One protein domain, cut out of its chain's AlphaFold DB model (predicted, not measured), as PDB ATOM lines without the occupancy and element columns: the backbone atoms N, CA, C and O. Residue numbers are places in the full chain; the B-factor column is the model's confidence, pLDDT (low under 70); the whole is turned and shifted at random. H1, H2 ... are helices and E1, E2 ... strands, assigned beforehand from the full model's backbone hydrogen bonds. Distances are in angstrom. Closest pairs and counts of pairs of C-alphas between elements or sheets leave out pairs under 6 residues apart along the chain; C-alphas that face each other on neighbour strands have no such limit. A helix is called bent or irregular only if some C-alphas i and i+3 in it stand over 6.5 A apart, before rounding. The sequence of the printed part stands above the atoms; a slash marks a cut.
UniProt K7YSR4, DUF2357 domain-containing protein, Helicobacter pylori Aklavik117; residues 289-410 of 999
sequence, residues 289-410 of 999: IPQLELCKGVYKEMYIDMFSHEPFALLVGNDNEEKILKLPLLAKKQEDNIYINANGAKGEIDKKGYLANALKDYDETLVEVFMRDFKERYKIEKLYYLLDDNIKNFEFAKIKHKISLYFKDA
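What this domain is: This is residues 289 to 410 of the 999 residues of the protein "DUF2357 domain-containing protein" of Helicobacter pylori Aklavik117 (UniProt K7YSR4). A twisted wall of four strands, E3, E2, E1 and E6, has the helices H2, H3 and H4 gathered towards its E6 edge, and the short helix H1 covers E3 at the other edge. H3 is nearest the middle, between the wall and a small separate hairpin of E4 and E5; H3 and H4 only graze the wall. The printed part has 122 residues, with four named helices and six named strands in the order H1 E1 E2 E3 E4 E5 H2 H3 E6 H4, a mixed class. The larger sheet is mixed, the smaller antiparallel. The whole is compact and rounded, with a radius of gyration of the C-alphas of 13.8 A and spans of 39 by 35 by 24 A.

Where its parts are: H1, residues 290 to 294, begins at C-alpha 290 (-21.245, -13.330, -11.693). E1 is residues 299 to 304, 13.0 A long; E2 is 312 to 317, 16.5 A; E3 is 322 to 326, 13.7 A. E4 is residues 332 to 335 and E5 is 338 to 341. H2 is residues 355 to 360. H3, residues 364 to 376, is 18.0 A long and ends at C-alpha 376 (-26.280, 2.697, -6.821). E6 is residues 382 to 387, 16.0 A. H4, residues 393 to 406, is 19.8 A long and ends at C-alpha 406 (-19.090, 6.990, -2.617); it is irregular, but only just, with C-alphas 395 and 398 6.7 A apart.

How they stand to each other: E1, E2 and E3 form a meander, each strand the antiparallel neighbour of the one before. Between the neighbour strands E1 and E2, N 303 and O 314 are within hydrogen-bond range at 2.8 A, and between E2 and E3, N 315 and O 323 are within hydrogen-bond range at 2.8 A. E6 is parallel to E1 at 7 degrees, with N 384 and O 302 at 2.8 A. H1 is on this sheet, over E3, at a height over the sheet of 8.9 A. H3 only grazes the sheet with residues 371 to 375, and H4 with 396 to 406. H3 and H4 touch, closest at the C-alphas of Glu 364 and Ile 399, 5.8 A, and run the same way at a shallow tilt of 33 degrees, only just short of steep. H2 and H3 touch, closest at the C-alphas of Ala 358 and Val 367, 6.2 A; they run opposite ways at a steep tilt of 38 degrees. The hairpin E4 and E5 has N 340 and O 333 at 2.8 A; the closest C-alphas of E5 and H3 are those of Tyr 339 and Val 369, 7.4 A. Each O i to N i+4 pair is within hydrogen-bond range in H1, H2 and H3, and 7 of 10 are in H4.

The domain as a whole: The two C-alphas farthest apart are those of Asp 319 and Asp 336, 42.1 A. The printed part has no cut. The link from E5 to H2, residues 342 to 354, is long. The mean pLDDT of the printed part is 91.5, and no printed residue is under 70.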
ATOM      1  N   ILE A 289     -24.321 -16.392 -13.351       91.62
ATOM      2  CA  ILE A 289     -23.605 -15.320 -14.037       91.62
ATOM      3  C   ILE A 289     -23.125 -14.315 -12.980       91.62
ATOM      4  O   ILE A 289     -23.959 -13.629 -12.385       91.62
ATOM      5  N   PRO A 290     -21.805 -14.177 -12.751       89.94
ATOM      6  CA  PRO A 290     -21.245 -13.330 -11.693       89.94
ATOM      7  C   PRO A 290     -21.761 -11.884 -11.675       89.94
ATOM      8  O   PRO A 290     -22.011 -11.322 -10.612       89.94
ATOM      9  N   GLN A 291     -21.953 -11.286 -12.852       88.75
ATOM     10  CA  GLN A 291     -22.498  -9.934 -13.003       88.75
ATOM     11  C   GLN A 291     -23.955  -9.835 -12.531       88.75
ATOM     12  O   GLN A 291     -24.305  -8.890 -11.834       88.75
ATOM     13  N   LEU A 292     -24.791 -10.824 -12.861       91.06
ATOM     14  CA  LEU A 292     -26.200 -10.854 -12.456       91.06
ATOM     15  C   LEU A 292     -26.360 -11.180 -10.970       91.06
ATOM     16  O   LEU A 292     -27.281 -10.685 -10.322       91.06
ATOM     17  N   GLU A 293     -25.454 -11.988 -10.421       89.94
ATOM     18  CA  GLU A 293     -25.394 -12.276  -8.989       89.94
ATOM     19  C   GLU A 293     -25.146 -11.000  -8.174       89.94
ATOM     20  O   GLU A 293     -25.788 -10.779  -7.148       89.94
ATOM     21  N   LEU A 294     -24.260 -10.130  -8.664       88.25
ATOM     22  CA  LEU A 294     -23.962  -8.845  -8.040       88.25
ATOM     23  C   LEU A 294     -25.175  -7.891  -8.057       88.25
ATOM     24  O   LEU A 294     -25.387  -7.146  -7.101       88.25
ATOM     25  N   CYS A 295     -26.017  -7.957  -9.094       87.94
ATOM     26  CA  CYS A 295     -27.236  -7.146  -9.219       87.94
ATOM     27  C   CYS A 295     -28.356  -7.517  -8.234       87.94
ATOM     28  O   CYS A 295     -29.286  -6.731  -8.065       87.94
ATOM     29  N   LYS A 296     -28.283  -8.670  -7.552       85.50
ATOM     30  CA  LYS A 296     -29.304  -9.080  -6.569       85.50
ATOM     31  C   LYS A 296     -29.411  -8.125  -5.374       85.50
ATOM     32  O   LYS A 296     -30.417  -8.139  -4.670       85.50
ATOM     33  N   GLY A 297     -28.378  -7.317  -5.112       78.75
ATOM     34  CA  GLY A 297     -28.386  -6.291  -4.061       78.75
ATOM     35  C   GLY A 297     -28.419  -6.833  -2.625       78.75
ATOM     36  O   GLY A 297     -28.723  -6.087  -1.695       78.75
ATOM     37  N   VAL A 298     -28.119  -8.122  -2.439       88.06
ATOM     38  CA  VAL A 298     -28.070  -8.789  -1.122       88.06
ATOM     39  C   VAL A 298     -26.735  -8.581  -0.400       88.06
ATOM     40  O   VAL A 298     -26.664  -8.694   0.823       88.06
ATOM     41  N   TYR A 299     -25.679  -8.248  -1.144       91.81
ATOM     42  CA  TYR A 299     -24.330  -8.053  -0.620       91.81
ATOM     43  C   TYR A 299     -24.090  -6.585  -0.271       91.81
ATOM     44  O   TYR A 299     -24.338  -5.701  -1.088       91.81
ATOM     45  N   LYS A 300     -23.594  -6.323   0.940       93.31
ATOM     46  CA  LYS A 300     -23.337  -4.966   1.446       93.31
ATOM     47  C   LYS A 300     -21.864  -4.605   1.471       93.31
ATOM     48  O   LYS A 300     -21.529  -3.431   1.320       93.31
ATOM     49  N   GLU A 301     -20.985  -5.589   1.634       95.44
ATOM     50  CA  GLU A 301     -19.538  -5.375   1.598       95.44
ATOM     51  C   GLU A 301     -18.908  -6.095   0.405       95.44
ATOM     52  O   GLU A 301     -19.276  -7.225   0.080       95.44
ATOM     53  N   MET A 302     -17.933  -5.444  -0.229       96.00
ATOM     54  CA  MET A 302     -17.172  -5.991  -1.350       96.00
ATOM     55  C   MET A 302     -15.673  -5.865  -1.086       96.00
ATOM     56  O   MET A 302     -15.194  -4.780  -0.772       96.00
ATOM     57  N   TYR A 303     -14.938  -6.960  -1.276       97.12
ATOM     58  CA  TYR A 303     -13.476  -7.019  -1.268       97.12
ATOM     59  C   TYR A 303     -13.008  -7.424  -2.667       97.12
ATOM     60  O   TYR A 303     -13.302  -8.542  -3.090       97.12
ATOM     61  N   ILE A 304     -12.309  -6.557  -3.401       96.75
ATOM     62  CA  ILE A 304     -12.087  -6.742  -4.848       96.75
ATOM     63  C   ILE A 304     -10.651  -6.428  -5.305       96.75
ATOM     64  O   ILE A 304     -10.021  -5.482  -4.840       96.75
ATOM     65  N   ASP A 305     -10.134  -7.204  -6.262       95.56
ATOM     66  CA  ASP A 305      -8.881  -6.902  -6.979       95.56
ATOM     67  C   ASP A 305      -9.144  -6.015  -8.211       95.56
ATOM     68  O   ASP A 305      -9.129  -6.495  -9.342       95.56
ATOM     69  N   MET A 306      -9.437  -4.723  -8.009       94.00
ATOM     70  CA  MET A 306      -9.914  -3.833  -9.089       94.00
ATOM     71  C   MET A 306      -8.878  -3.546 -10.191       94.00
ATOM     72  O   MET A 306      -9.244  -3.051 -11.254       94.00
ATOM     73  N   PHE A 307      -7.597  -3.843  -9.956       93.31
ATOM     74  CA  PHE A 307      -6.513  -3.644 -10.929       93.31
ATOM     75  C   PHE A 307      -6.364  -4.814 -11.916       93.31
ATOM     76  O   PHE A 307      -5.558  -4.739 -12.853       93.31
ATOM     77  N   SER A 308      -7.145  -5.883 -11.726       91.44
ATOM     78  CA  SER A 308      -7.273  -7.000 -12.662       91.44
ATOM     79  C   SER A 308      -8.348  -6.723 -13.715       91.44
ATOM     80  O   SER A 308      -9.404  -6.172 -13.413       91.44
ATOM     81  N   HIS A 309      -8.105  -7.161 -14.953       86.62
ATOM     82  CA  HIS A 309      -9.085  -7.069 -16.039       86.62
ATOM     83  C   HIS A 309     -10.358  -7.879 -15.747       86.62
ATOM     84  O   HIS A 309     -11.457  -7.390 -15.983       86.62
ATOM     85  N   GLU A 310     -10.215  -9.083 -15.191       89.12
ATOM     86  CA  GLU A 310     -11.331  -9.922 -14.733       89.12
ATOM     87  C   GLU A 310     -11.189 -10.126 -13.220       89.12
ATOM     88  O   GLU A 310     -10.517 -11.067 -12.771       89.12
ATOM     89  N   PRO A 311     -11.714  -9.195 -12.411       93.81
ATOM     90  CA  PRO A 311     -11.389  -9.143 -11.002       93.81
ATOM     91  C   PRO A 311     -12.125 -10.229 -10.220       93.81
ATOM     92  O   PRO A 311     -13.303 -10.515 -10.442       93.81
ATOM     93  N   PHE A 312     -11.432 -10.817  -9.246       95.62
ATOM     94  CA  PHE A 312     -12.114 -11.568  -8.200       95.62
ATOM     95  C   PHE A 312     -12.686 -10.596  -7.170       95.62
ATOM     96  O   PHE A 312     -12.007  -9.650  -6.764       95.62
ATOM     97  N   ALA A 313     -13.912 -10.865  -6.731       96.12
ATOM     98  CA  ALA A 313     -14.583 -10.131  -5.671       96.12
ATOM     99  C   ALA A 313     -15.136 -11.109  -4.631       96.12
ATOM    100  O   ALA A 313     -15.836 -12.063  -4.970       96.12
ATOM    101  N   LEU A 314     -14.815 -10.877  -3.362       96.88
ATOM    102  CA  LEU A 314     -15.486 -11.488  -2.222       96.88
ATOM    103  C   LEU A 314     -16.601 -10.542  -1.774       96.88
ATOM    104  O   LEU A 314     -16.346  -9.393  -1.417       96.88
ATOM    105  N   LEU A 315     -17.826 -11.039  -1.804       95.56
ATOM    106  CA  LEU A 315     -19.041 -10.340  -1.424       95.56
ATOM    107  C   LEU A 315     -19.525 -10.850  -0.069       95.56
ATOM    108  O   LEU A 315     -19.451 -12.053   0.198       95.56
ATOM    109  N   VAL A 316     -20.018  -9.940   0.772       94.94
ATOM    110  CA  VAL A 316     -20.524 -10.253   2.114       94.94
ATOM    111  C   VAL A 316     -21.932  -9.688   2.286       94.94
ATOM    112  O   VAL A 316     -22.149  -8.487   2.092       94.94
ATOM    113  N   GLY A 317     -22.887 -10.560   2.613       91.81
ATOM    114  CA  GLY A 317     -24.284 -10.207   2.890       91.81
ATOM    115  C   GLY A 317     -24.542  -9.775   4.339       91.81
ATOM    116  O   GLY A 317     -23.644  -9.815   5.180       91.81
ATOM    117  N   ASN A 318     -25.789  -9.393   4.638       81.56
ATOM    118  CA  ASN A 318     -26.215  -8.976   5.985       81.56
ATOM    119  C   ASN A 318     -26.004 -10.065   7.051       81.56
ATOM    120  O   ASN A 318     -25.621  -9.751   8.175       81.56
ATOM    121  N   ASP A 319     -26.181 -11.333   6.682       82.50
ATOM    122  CA  ASP A 319     -26.023 -12.482   7.584       82.50
ATOM    123  C   ASP A 319     -24.567 -12.986   7.660       82.50
ATOM    124  O   ASP A 319     -24.304 -14.114   8.074       82.50
ATOM    125  N   ASN A 320     -23.596 -12.160   7.242       83.75
ATOM    126  CA  ASN A 320     -22.182 -12.519   7.060       83.75
ATOM    127  C   ASN A 320     -21.930 -13.661   6.058       83.75
ATOM    128  O   ASN A 320     -20.834 -14.225   6.038       83.75
ATOM    129  N   GLU A 321     -22.901 -13.988   5.203       89.56
ATOM    130  CA  GLU A 321     -22.704 -14.951   4.121       89.56
ATOM    131  C   GLU A 321     -21.645 -14.442   3.139       89.56
ATOM    132  O   GLU A 321     -21.731 -13.324   2.627       89.56
ATOM    133  N   GLU A 322     -20.634 -15.274   2.887       93.75
ATOM    134  CA  GLU A 322     -19.499 -14.956   2.028       93.75
ATOM    135  C   GLU A 322     -19.618 -15.667   0.682       93.75
ATOM    136  O   GLU A 322     -19.669 -16.897   0.618       93.75
ATOM    137  N   LYS A 323     -19.541 -14.903  -0.409       93.69
ATOM    138  CA  LYS A 323     -19.515 -15.456  -1.764       93.69
ATOM    139  C   LYS A 323     -18.367 -14.882  -2.566       93.69
ATOM    140  O   LYS A 323     -18.145 -13.679  -2.562       93.69
ATOM    141  N   ILE A 324     -17.624 -15.736  -3.266       94.88
ATOM    142  CA  ILE A 324     -16.527 -15.289  -4.125       94.88
ATOM    143  C   ILE A 324     -16.873 -15.468  -5.595       94.88
ATOM    144  O   ILE A 324     -17.201 -16.568  -6.034       94.88
ATOM    145  N   LEU A 325     -16.751 -14.386  -6.354       93.81
ATOM    146  CA  LEU A 325     -17.095 -14.321  -7.765       93.81
ATOM    147  C   LEU A 325     -15.878 -13.913  -8.592       93.81
ATOM    148  O   LEU A 325     -15.050 -13.120  -8.145       93.81
ATOM    149  N   LYS A 326     -15.780 -14.449  -9.811       94.50
ATOM    150  CA  LYS A 326     -14.915 -13.897 -10.858       94.50
ATOM    151  C   LYS A 326     -15.785 -12.990 -11.720       94.50
ATOM    152  O   LYS A 326     -16.612 -13.496 -12.471       94.50
ATOM    153  N   LEU A 327     -15.662 -11.680 -11.558       92.69
ATOM    154  CA  LEU A 327     -16.440 -10.725 -12.339       92.69
ATOM    155  C   LEU A 327     -15.934 -10.702 -13.793       92.69
ATOM    156  O   LEU A 327     -14.757 -10.999 -14.032       92.69
ATOM    157  N   PRO A 328     -16.802 -10.371 -14.768       90.12
ATOM    158  CA  PRO A 328     -16.364 -10.161 -16.143       90.12
ATOM    159  C   PRO A 328     -15.483  -8.907 -16.247       90.12
ATOM    160  O   PRO A 328     -15.279  -8.185 -15.269       90.12
ATOM    161  N   LEU A 329     -15.011  -8.620 -17.461       90.44
ATOM    162  CA  LEU A 329     -14.404  -7.332 -17.793       90.44
ATOM    163  C   LEU A 329     -15.334  -6.184 -17.374       90.44
ATOM    164  O   LEU A 329     -16.433  -6.039 -17.916       90.44
ATOM    165  N   LEU A 330     -14.879  -5.385 -16.405       94.06
ATOM    166  CA  LEU A 330     -15.566  -4.174 -15.962       94.06
ATOM    167  C   LEU A 330     -15.218  -3.035 -16.923       94.06
ATOM    168  O   LEU A 330     -14.100  -2.510 -16.899       94.06
ATOM    169  N   ALA A 331     -16.163  -2.689 -17.792       94.81
ATOM    170  CA  ALA A 331     -15.938  -1.858 -18.960       94.81
ATOM    171  C   ALA A 331     -17.047  -0.819 -19.163       94.81
ATOM    172  O   ALA A 331     -18.235  -1.062 -18.928       94.81
ATOM    173  N   LYS A 332     -16.639   0.341 -19.670       95.38
ATOM    174  CA  LYS A 332     -17.509   1.414 -20.139       95.38
ATOM    175  C   LYS A 332     -17.197   1.753 -21.583       95.38
ATOM    176  O   LYS A 332     -16.042   1.737 -21.996       95.38
ATOM    177  N   LYS A 333     -18.236   2.107 -22.329       94.19
ATOM    178  CA  LYS A 333     -18.126   2.701 -23.663       94.19
ATOM    179  C   LYS A 333     -18.539   4.164 -23.560       94.19
ATOM    180  O   LYS A 333     -19.491   4.474 -22.848       94.19
ATOM    181  N   GLN A 334     -17.807   5.058 -24.214       90.75
ATOM    182  CA  GLN A 334     -18.183   6.466 -24.291       90.75
ATOM    183  C   GLN A 334     -18.998   6.694 -25.567       90.75
ATOM    184  O   GLN A 334     -18.550   6.343 -26.656       90.75
ATOM    185  N   GLU A 335     -20.184   7.273 -25.427       87.00
ATOM    186  CA  GLU A 335     -21.101   7.604 -26.518       87.00
ATOM    187  C   GLU A 335     -21.752   8.955 -26.192       87.00
ATOM    188  O   GLU A 335     -22.210   9.159 -25.071       87.00
ATOM    189  N   ASP A 336     -21.718   9.924 -27.114       83.31
ATOM    190  CA  ASP A 336     -22.203  11.301 -26.890       83.31
ATOM    191  C   ASP A 336     -21.662  11.980 -25.610       83.31
ATOM    192  O   ASP A 336     -22.390  12.664 -24.890       83.31
ATOM    193  N   ASN A 337     -20.373  11.786 -25.299       85.31
ATOM    194  CA  ASN A 337     -19.727  12.230 -24.050       85.31
ATOM    195  C   ASN A 337     -20.303  11.615 -22.755       85.31
ATOM    196  O   ASN A 337     -19.979  12.075 -21.661       85.31
ATOM    197  N   ILE A 338     -21.109  10.557 -22.855       88.31
ATOM    198  CA  ILE A 338     -21.685   9.822 -21.727       88.31
ATOM    199  C   ILE A 338     -21.052   8.429 -21.668       88.31
ATOM    200  O   ILE A 338     -20.907   7.749 -22.681       88.31
ATOM    201  N   TYR A 339     -20.677   7.982 -20.469       92.69
ATOM    202  CA  TYR A 339     -20.199   6.616 -20.258       92.69
ATOM    203  C   TYR A 339     -21.367   5.661 -20.001       92.69
ATOM    204  O   TYR A 339     -22.066   5.792 -18.993       92.69
ATOM    205  N   ILE A 340     -21.528   4.665 -20.872       93.94
ATOM    206  CA  ILE A 340     -22.541   3.608 -20.767       93.94
ATOM    207  C   ILE A 340     -21.929   2.284 -20.306       93.94
ATOM    208  O   ILE A 340     -20.748   2.015 -20.546       93.94
ATOM    209  N   ASN A 341     -22.716   1.454 -19.612       94.00
ATOM    210  CA  ASN A 341     -22.300   0.118 -19.183       94.00
ATOM    211  C   ASN A 341     -21.968  -0.779 -20.385       94.00
ATOM    212  O   ASN A 341     -22.783  -0.949 -21.287       94.00
ATOM    213  N   ALA A 342     -20.778  -1.376 -20.365       94.75
ATOM    214  CA  ALA A 342     -20.317  -2.352 -21.348       94.75
ATOM    215  C   ALA A 342     -19.749  -3.614 -20.670       94.75
ATOM    216  O   ALA A 342     -18.983  -4.365 -21.279       94.75
ATOM    217  N   ASN A 343     -20.106  -3.856 -19.403       92.19
ATOM    218  CA  ASN A 343     -19.652  -5.020 -18.648       92.19
ATOM    219  C   ASN A 343     -20.064  -6.315 -19.363       92.19
ATOM    220  O   ASN A 343     -21.239  -6.519 -19.674       92.19
ATOM    221  N   GLY A 344     -19.089  -7.188 -19.624       87.81
ATOM    222  CA  GLY A 344     -19.329  -8.455 -20.322       87.81
ATOM    223  C   GLY A 344     -19.666  -8.320 -21.816       87.81
ATOM    224  O   GLY A 344     -20.177  -9.272 -22.410       87.81
ATOM    225  N   ALA A 345     -19.409  -7.167 -22.444       91.38
ATOM    226  CA  ALA A 345     -19.543  -7.021 -23.892       91.38
ATOM    227  C   ALA A 345     -18.624  -8.010 -24.635       91.38
ATOM    228  O   ALA A 345     -17.463  -8.194 -24.274       91.38
ATOM    229  N   LYS A 346     -19.149  -8.640 -25.693       89.31
ATOM    230  CA  LYS A 346     -18.415  -9.614 -26.533       89.31
ATOM    231  C   LYS A 346     -17.769  -8.970 -27.771       89.31
ATOM    232  O   LYS A 346     -17.095  -9.655 -28.543       89.31
ATOM    233  N   GLY A 347     -18.049  -7.687 -28.003       81.75
ATOM    234  CA  GLY A 347     -17.440  -6.857 -29.042       81.75
ATOM    235  C   GLY A 347     -16.134  -6.210 -28.580       81.75
ATOM    236  O   GLY A 347     -15.693  -6.404 -27.448       81.75
ATOM    237  N   GLU A 348     -15.505  -5.440 -29.466       80.69
ATOM    238  CA  GLU A 348     -14.309  -4.669 -29.128       80.69
ATOM    239  C   GLU A 348     -14.706  -3.408 -28.348       80.69
ATOM    240  O   GLU A 348     -15.533  -2.619 -28.802       80.69
ATOM    241  N   ILE A 349     -14.125  -3.224 -27.162       85.81
ATOM    242  CA  ILE A 349     -14.293  -2.027 -26.332       85.81
ATOM    243  C   ILE A 349     -12.932  -1.343 -26.216       85.81
ATOM    244  O   ILE A 349     -11.904  -2.014 -26.077       85.81
ATOM    245  N   ASP A 350     -12.914  -0.008 -26.268       88.88
ATOM    246  CA  ASP A 350     -11.692   0.761 -26.035       88.88
ATOM    247  C   ASP A 350     -11.105   0.374 -24.672       88.88
ATOM    248  O   ASP A 350     -11.768   0.459 -23.636       88.88
ATOM    249  N   LYS A 351      -9.833  -0.037 -24.670       88.12
ATOM    250  CA  LYS A 351      -9.120  -0.437 -23.457       88.12
ATOM    251  C   LYS A 351      -9.095   0.671 -22.409       88.12
ATOM    252  O   LYS A 351      -9.019   0.354 -21.223       88.12
ATOM    253  N   LYS A 352      -9.172   1.945 -22.806       88.19
ATOM    254  CA  LYS A 352      -9.281   3.068 -21.864       88.19
ATOM    255  C   LYS A 352     -10.561   3.017 -21.034       88.19
ATOM    256  O   LYS A 352     -10.563   3.482 -19.907       88.19
ATOM    257  N   GLY A 353     -11.621   2.394 -21.552       91.88
ATOM    258  CA  GLY A 353     -12.904   2.224 -20.874       91.88
ATOM    259  C   GLY A 353     -12.911   1.185 -19.748       91.88
ATOM    260  O   GLY A 353     -13.943   0.997 -19.105       91.88
ATOM    261  N   TYR A 354     -11.807   0.476 -19.499       94.50
ATOM    262  CA  TYR A 354     -11.732  -0.565 -18.469       94.50
ATOM    263  C   TYR A 354     -11.386   0.012 -17.099       94.50
ATOM    264  O   TYR A 354     -10.436   0.782 -16.986       94.50
ATOM    265  N   LEU A 355     -12.065  -0.447 -16.038       95.44
ATOM    266  CA  LEU A 355     -11.802   0.015 -14.665       95.44
ATOM    267  C   LEU A 355     -10.325  -0.148 -14.272       95.44
ATOM    268  O   LEU A 355      -9.712   0.785 -13.762       95.44
ATOM    269  N   ALA A 356      -9.737  -1.313 -14.552       94.50
ATOM    270  CA  ALA A 356      -8.340  -1.589 -14.224       94.50
ATOM    271  C   ALA A 356      -7.361  -0.613 -14.897       94.50
ATOM    272  O   ALA A 356      -6.348  -0.257 -14.300       94.50
ATOM    273  N   ASN A 357      -7.660  -0.174 -16.124       95.00
ATOM    274  CA  ASN A 357      -6.830   0.790 -16.843       95.00
ATOM    275  C   ASN A 357      -7.094   2.210 -16.347       95.00
ATOM    276  O   ASN A 357      -6.142   2.917 -16.054       95.00
ATOM    277  N   ALA A 358      -8.357   2.577 -16.110       94.88
ATOM    278  CA  ALA A 358      -8.726   3.852 -15.495       94.88
ATOM    279  C   ALA A 358      -8.004   4.081 -14.154       94.88
ATOM    280  O   ALA A 358      -7.515   5.173 -13.884       94.88
ATOM    281  N   LEU A 359      -7.874   3.035 -13.328       95.00
ATOM    282  CA  LEU A 359      -7.134   3.094 -12.065       95.00
ATOM    283  C   LEU A 359      -5.616   3.256 -12.261       95.00
ATOM    284  O   LEU A 359      -4.989   3.970 -11.483       95.00
ATOM    285  N   LYS A 360      -5.027   2.599 -13.272       92.44
ATOM    286  CA  LYS A 360      -3.584   2.678 -13.589       92.44
ATOM    287  C   LYS A 360      -3.198   4.002 -14.248       92.44
ATOM    288  O   LYS A 360      -2.114   4.511 -13.987       92.44
ATOM    289  N   ASP A 361      -4.098   4.552 -15.055       91.50
ATOM    290  CA  ASP A 361      -3.930   5.815 -15.775       91.50
ATOM    291  C   ASP A 361      -4.405   7.028 -14.949       91.50
ATOM    292  O   ASP A 361      -4.285   8.170 -15.390       91.50
ATOM    293  N   TYR A 362      -4.924   6.789 -13.739       91.69
ATOM    294  CA  TYR A 362      -5.487   7.794 -12.832       91.69
ATOM    295  C   TYR A 362      -6.622   8.634 -13.460       91.69
ATOM    296  O   TYR A 362      -6.715   9.843 -13.228       91.69
ATOM    297  N   ASP A 363      -7.515   7.999 -14.224       92.75
ATOM    298  CA  ASP A 363      -8.715   8.632 -14.785       92.75
ATOM    299  C   ASP A 363      -9.811   8.786 -13.717       92.75
ATOM    300  O   ASP A 363     -10.609   7.885 -13.446       92.75
ATOM    301  N   GLU A 364      -9.849   9.969 -13.104       93.19
ATOM    302  CA  GLU A 364     -10.811  10.325 -12.059       93.19
ATOM    303  C   GLU A 364     -12.273  10.218 -12.516       93.19
ATOM    304  O   GLU A 364     -13.127   9.782 -11.741       93.19
ATOM    305  N   THR A 365     -12.564  10.614 -13.759       93.44
ATOM    306  CA  THR A 365     -13.939  10.694 -14.280       93.44
ATOM    307  C   THR A 365     -14.495   9.298 -14.482       93.44
ATOM    308  O   THR A 365     -15.610   8.989 -14.060       93.44
ATOM    309  N   LEU A 366     -13.702   8.432 -15.107       94.81
ATOM    310  CA  LEU A 366     -14.125   7.074 -15.389       94.81
ATOM    311  C   LEU A 366     -14.214   6.233 -14.108       94.81
ATOM    312  O   LEU A 366     -15.186   5.494 -13.936       94.81
ATOM    313  N   VAL A 367     -13.270   6.381 -13.170       96.25
ATOM    314  CA  VAL A 367     -13.355   5.702 -11.863       96.25
ATOM    315  C   VAL A 367     -14.618   6.120 -11.112       96.25
ATOM    316  O   VAL A 367     -15.324   5.260 -10.586       96.25
ATOM    317  N   GLU A 368     -14.948   7.411 -11.100       96.19
ATOM    318  CA  GLU A 368     -16.173   7.921 -10.478       96.19
ATOM    319  C   GLU A 368     -17.440   7.254 -11.049       96.19
ATOM    320  O   GLU A 368     -18.315   6.839 -10.286       96.19
ATOM    321  N   VAL A 369     -17.508   7.049 -12.369       95.00
ATOM    322  CA  VAL A 369     -18.633   6.353 -13.021       95.00
ATOM    323  C   VAL A 369     -18.774   4.911 -12.511       95.00
ATOM    324  O   VAL A 369     -19.892   4.472 -12.233       95.00
ATOM    325  N   PHE A 370     -17.668   4.177 -12.352       96.06
ATOM    326  CA  PHE A 370     -17.691   2.812 -11.807       96.06
ATOM    327  C   PHE A 370     -18.067   2.775 -10.321       96.06
ATOM    328  O   PHE A 370     -18.846   1.916  -9.906       96.06
ATOM    329  N   MET A 371     -17.555   3.710  -9.514       96.94
ATOM    330  CA  MET A 371     -17.901   3.794  -8.090       96.94
ATOM    331  C   MET A 371     -19.393   4.067  -7.894       96.94
ATOM    332  O   MET A 371     -20.026   3.458  -7.025       96.94
ATOM    333  N   ARG A 372     -19.979   4.910  -8.753       93.56
ATOM    334  CA  ARG A 372     -21.424   5.139  -8.789       93.56
ATOM    335  C   ARG A 372     -22.205   3.861  -9.083       93.56
ATOM    336  O   ARG A 372     -23.184   3.602  -8.393       93.56
ATOM    337  N   ASP A 373     -21.777   3.027 -10.034       91.94
ATOM    338  CA  ASP A 373     -22.439   1.734 -10.273       91.94
ATOM    339  C   ASP A 373     -22.337   0.803  -9.064       91.94
ATOM    340  O   ASP A 373     -23.338   0.216  -8.649       91.94
ATOM    341  N   PHE A 374     -21.158   0.691  -8.448       94.12
ATOM    342  CA  PHE A 374     -20.999  -0.141  -7.254       94.12
ATOM    343  C   PHE A 374     -21.953   0.303  -6.138       94.12
ATOM    344  O   PHE A 374     -22.584  -0.533  -5.488       94.12
ATOM    345  N   LYS A 375     -22.118   1.619  -5.961       93.12
ATOM    346  CA  LYS A 375     -22.989   2.198  -4.938       93.12
ATOM    347  C   LYS A 375     -24.475   2.076  -5.269       93.12
ATOM    348  O   LYS A 375     -25.267   1.625  -4.445       93.12
ATOM    349  N   GLU A 376     -24.874   2.512  -6.458       88.00
ATOM    350  CA  GLU A 376     -26.280   2.697  -6.821       88.00
ATOM    351  C   GLU A 376     -26.907   1.460  -7.448       88.00
ATOM    352  O   GLU A 376     -28.073   1.179  -7.180       88.00
ATOM    353  N   ARG A 377     -26.168   0.730  -8.284       86.50
ATOM    354  CA  ARG A 377     -26.680  -0.435  -9.012       86.50
ATOM    355  C   ARG A 377     -26.486  -1.701  -8.199       86.50
ATOM    356  O   ARG A 377     -27.454  -2.395  -7.920       86.50
ATOM    357  N   TYR A 378     -25.258  -1.954  -7.757       89.50
ATOM    358  CA  TYR A 378     -24.928  -3.158  -6.987       89.50
ATOM    359  C   TYR A 378     -25.225  -3.022  -5.488       89.50
ATOM    360  O   TYR A 378     -25.098  -3.991  -4.747       89.50
ATOM    361  N   LYS A 379     -25.662  -1.832  -5.044       91.06
ATOM    362  CA  LYS A 379     -26.075  -1.536  -3.660       91.06
ATOM    363  C   LYS A 379     -24.997  -1.855  -2.614       91.06
ATOM    364  O   LYS A 379     -25.324  -2.151  -1.465       91.06
ATOM    365  N   ILE A 380     -23.723  -1.744  -3.001       94.00
ATOM    366  CA  ILE A 380     -22.588  -1.927  -2.097       94.00
ATOM    367  C   ILE A 380     -22.518  -0.740  -1.137       94.00
ATOM    368  O   ILE A 380     -22.572   0.425  -1.531       94.00
ATOM    369  N   GLU A 381     -22.373  -1.029   0.149       94.31
ATOM    370  CA  GLU A 381     -22.262  -0.019   1.199       94.31
ATOM    371  C   GLU A 381     -20.805   0.239   1.570       94.31
ATOM    372  O   GLU A 381     -20.427   1.405   1.714       94.31
ATOM    373  N   LYS A 382     -19.992  -0.824   1.646       94.94
ATOM    374  CA  LYS A 382     -18.562  -0.765   1.979       94.94
ATOM    375  C   LYS A 382     -17.711  -1.426   0.902       94.94
ATOM    376  O   LYS A 382     -17.977  -2.559   0.500       94.94
ATOM    377  N   LEU A 383     -16.664  -0.725   0.478       96.31
ATOM    378  CA  LEU A 383     -15.748  -1.175  -0.562       96.31
ATOM    379  C   LEU A 383     -14.333  -1.300  -0.006       96.31
ATOM    380  O   LEU A 383     -13.758  -0.327   0.471       96.31
ATOM    381  N   TYR A 384     -13.753  -2.480  -0.142       95.94
ATOM    382  CA  TYR A 384     -12.367  -2.761   0.188       95.94
ATOM    383  C   TYR A 384     -11.673  -3.287  -1.060       95.94
ATOM    384  O   TYR A 384     -12.221  -4.123  -1.777       95.94
ATOM    385  N   TYR A 385     -10.475  -2.801  -1.360       96.06
ATOM    386  CA  TYR A 385      -9.814  -3.166  -2.612       96.06
ATOM    387  C   TYR A 385      -8.338  -3.487  -2.433       96.06
ATOM    388  O   TYR A 385      -7.669  -2.976  -1.538       96.06
ATOM    389  N   LEU A 386      -7.821  -4.370  -3.279       95.06
ATOM    390  CA  LEU A 386      -6.386  -4.601  -3.358       95.06
ATOM    391  C   LEU A 386      -5.760  -3.501  -4.213       95.06
ATOM    392  O   LEU A 386      -6.234  -3.224  -5.313       95.06
ATOM    393  N   LEU A 387      -4.719  -2.863  -3.686       93.25
ATOM    394  CA  LEU A 387      -3.932  -1.862  -4.392       93.25
ATOM    395  C   LEU A 387      -2.764  -2.552  -5.096       93.25
ATOM    396  O   LEU A 387      -2.034  -3.327  -4.470       93.25
ATOM    397  N   ASP A 388      -2.587  -2.277  -6.387       91.94
ATOM    398  CA  ASP A 388      -1.415  -2.749  -7.123       91.94
ATOM    399  C   ASP A 388      -0.137  -2.147  -6.522       91.94
ATOM    400  O   ASP A 388      -0.067  -0.956  -6.214       91.94
ATOM    401  N   ASP A 389       0.877  -2.988  -6.334       90.31
ATOM    402  CA  ASP A 389       2.114  -2.630  -5.645       90.31
ATOM    403  C   ASP A 389       2.946  -1.552  -6.360       90.31
ATOM    404  O   ASP A 389       3.793  -0.932  -5.715       90.31
ATOM    405  N   ASN A 390       2.697  -1.312  -7.653       86.62
ATOM    406  CA  ASN A 390       3.408  -0.317  -8.461       86.62
ATOM    407  C   ASN A 390       2.769   1.082  -8.435       86.62
ATOM    408  O   ASN A 390       3.304   2.012  -9.044       86.62
ATOM    409  N   ILE A 391       1.615   1.246  -7.782       87.69
ATOM    410  CA  ILE A 391       0.885   2.516  -7.772       87.69
ATOM    411  C   ILE A 391       1.616   3.564  -6.933       87.69
ATOM    412  O   ILE A 391       2.054   3.311  -5.810       87.69
ATOM    413  N   LYS A 392       1.715   4.783  -7.468       83.44
ATOM    414  CA  LYS A 392       2.352   5.906  -6.777       83.44
ATOM    415  C   LYS A 392       1.352   6.582  -5.838       83.44
ATOM    416  O   LYS A 392       0.378   7.188  -6.285       83.44
ATOM    417  N   ASN A 393       1.633   6.546  -4.534       82.94
ATOM    418  CA  ASN A 393       0.729   7.035  -3.478       82.94
ATOM    419  C   ASN A 393       0.219   8.475  -3.688       82.94
ATOM    420  O   ASN A 393      -0.967   8.727  -3.491       82.94
ATOM    421  N   PHE A 394       1.081   9.420  -4.089       86.00
ATOM    422  CA  PHE A 394       0.669  10.819  -4.295       86.00
ATOM    423  C   PHE A 394      -0.273  10.987  -5.493       86.00
ATOM    424  O   PHE A 394      -1.263  11.708  -5.390       86.00
ATOM    425  N   GLU A 395       0.004  10.310  -6.610       83.00
ATOM    426  CA  GLU A 395      -0.833  10.362  -7.817       83.00
ATOM    427  C   GLU A 395      -2.197   9.701  -7.565       83.00
ATOM    428  O   GLU A 395      -3.236  10.235  -7.956       83.00
ATOM    429  N   PHE A 396      -2.209   8.593  -6.818       90.38
ATOM    430  CA  PHE A 396      -3.426   7.853  -6.488       90.38
ATOM    431  C   PHE A 396      -4.334   8.551  -5.464       90.38
ATOM    432  O   PHE A 396      -5.502   8.185  -5.343       90.38
ATOM    433  N   ALA A 397      -3.847   9.573  -4.751       89.44
ATOM    434  CA  ALA A 397      -4.629  10.304  -3.751       89.44
ATOM    435  C   ALA A 397      -5.954  10.845  -4.322       89.44
ATOM    436  O   ALA A 397      -7.005  10.684  -3.706       89.44
ATOM    437  N   LYS A 398      -5.940  11.369  -5.557       88.44
ATOM    438  CA  LYS A 398      -7.158  11.851  -6.230       88.44
ATOM    439  C   LYS A 398      -8.156  10.732  -6.522       88.44
ATOM    440  O   LYS A 398      -9.356  10.891  -6.326       88.44
ATOM    441  N   ILE A 399      -7.662   9.569  -6.941       93.50
ATOM    442  CA  ILE A 399      -8.501   8.388  -7.158       93.50
ATOM    443  C   ILE A 399      -9.112   7.921  -5.838       93.50
ATOM    444  O   ILE A 399     -10.310   7.653  -5.768       93.50
ATOM    445  N   LYS A 400      -8.325   7.904  -4.760       92.50
ATOM    446  CA  LYS A 400      -8.805   7.585  -3.414       92.50
ATOM    447  C   LYS A 400      -9.877   8.567  -2.942       92.50
ATOM    448  O   LYS A 400     -10.891   8.129  -2.404       92.50
ATOM    449  N   HIS A 401      -9.700   9.862  -3.214       90.94
ATOM    450  CA  HIS A 401     -10.720  10.880  -2.976       90.94
ATOM    451  C   HIS A 401     -12.024  10.528  -3.703       90.94
ATOM    452  O   HIS A 401     -13.071  10.423  -3.061       90.94
ATOM    453  N   LYS A 402     -11.963  10.240  -5.012       94.19
ATOM    454  CA  LYS A 402     -13.134   9.827  -5.802       94.19
ATOM    455  C   LYS A 402     -13.818   8.579  -5.248       94.19
ATOM    456  O   LYS A 402     -15.039   8.565  -5.148       94.19
ATOM    457  N   ILE A 403     -13.061   7.569  -4.818       94.69
ATOM    458  CA  ILE A 403     -13.617   6.381  -4.152       94.69
ATOM    459  C   ILE A 403     -14.322   6.774  -2.841       94.69
ATOM    460  O   ILE A 403     -15.446   6.336  -2.589       94.69
ATOM    461  N   SER A 404     -13.705   7.639  -2.030       92.50
ATOM    462  CA  SER A 404     -14.223   8.044  -0.714       92.50
ATOM    463  C   SER A 404     -15.534   8.838  -0.768       92.50
ATOM    464  O   SER A 404     -16.339   8.746   0.162       92.50
ATOM    465  N   LEU A 405     -15.798   9.551  -1.874       94.19
ATOM    466  CA  LEU A 405     -17.071  10.245  -2.105       94.19
ATOM    467  C   LEU A 405     -18.264   9.274  -2.097       94.19
ATOM    468  O   LEU A 405     -19.340   9.628  -1.615       94.19
ATOM    469  N   TYR A 406     -18.062   8.040  -2.571       95.31
ATOM    470  CA  TYR A 406     -19.090   6.990  -2.617       95.31
ATOM    471  C   TYR A 406     -18.987   6.008  -1.433       95.31
ATOM    472  O   TYR A 406     -20.004   5.499  -0.940       95.31
ATOM    473  N   PHE A 407     -17.766   5.765  -0.946       95.25
ATOM    474  CA  PHE A 407     -17.440   4.773   0.080       95.25
ATOM    475  C   PHE A 407     -16.549   5.378   1.171       95.25
ATOM    476  O   PHE A 407     -15.327   5.278   1.122       95.25
ATOM    477  N   LYS A 408     -17.165   5.980   2.196       90.62
ATOM    478  CA  LYS A 408     -16.441   6.648   3.296       90.62
ATOM    479  C   LYS A 408     -15.499   5.725   4.074       90.62
ATOM    480  O   LYS A 408     -14.456   6.175   4.527       90.62
ATOM    481  N   ASP A 409     -15.861   4.451   4.196       87.38
ATOM    482  CA  ASP A 409     -15.077   3.436   4.910       87.38
ATOM    483  C   ASP A 409     -14.090   2.694   3.994       87.38
ATOM    484  O   ASP A 409     -13.590   1.626   4.355       87.38
ATOM    485  N   ALA A 410     -13.850   3.205   2.778       92.75
ATOM    486  CA  ALA A 410     -12.998   2.517   1.827       92.75
ATOM    487  C   ALA A 410     -11.569   2.384   2.347       92.75
ATOM    488  O   ALA A 410     -10.909   3.369   2.680       92.75
TER     489      ALA A 410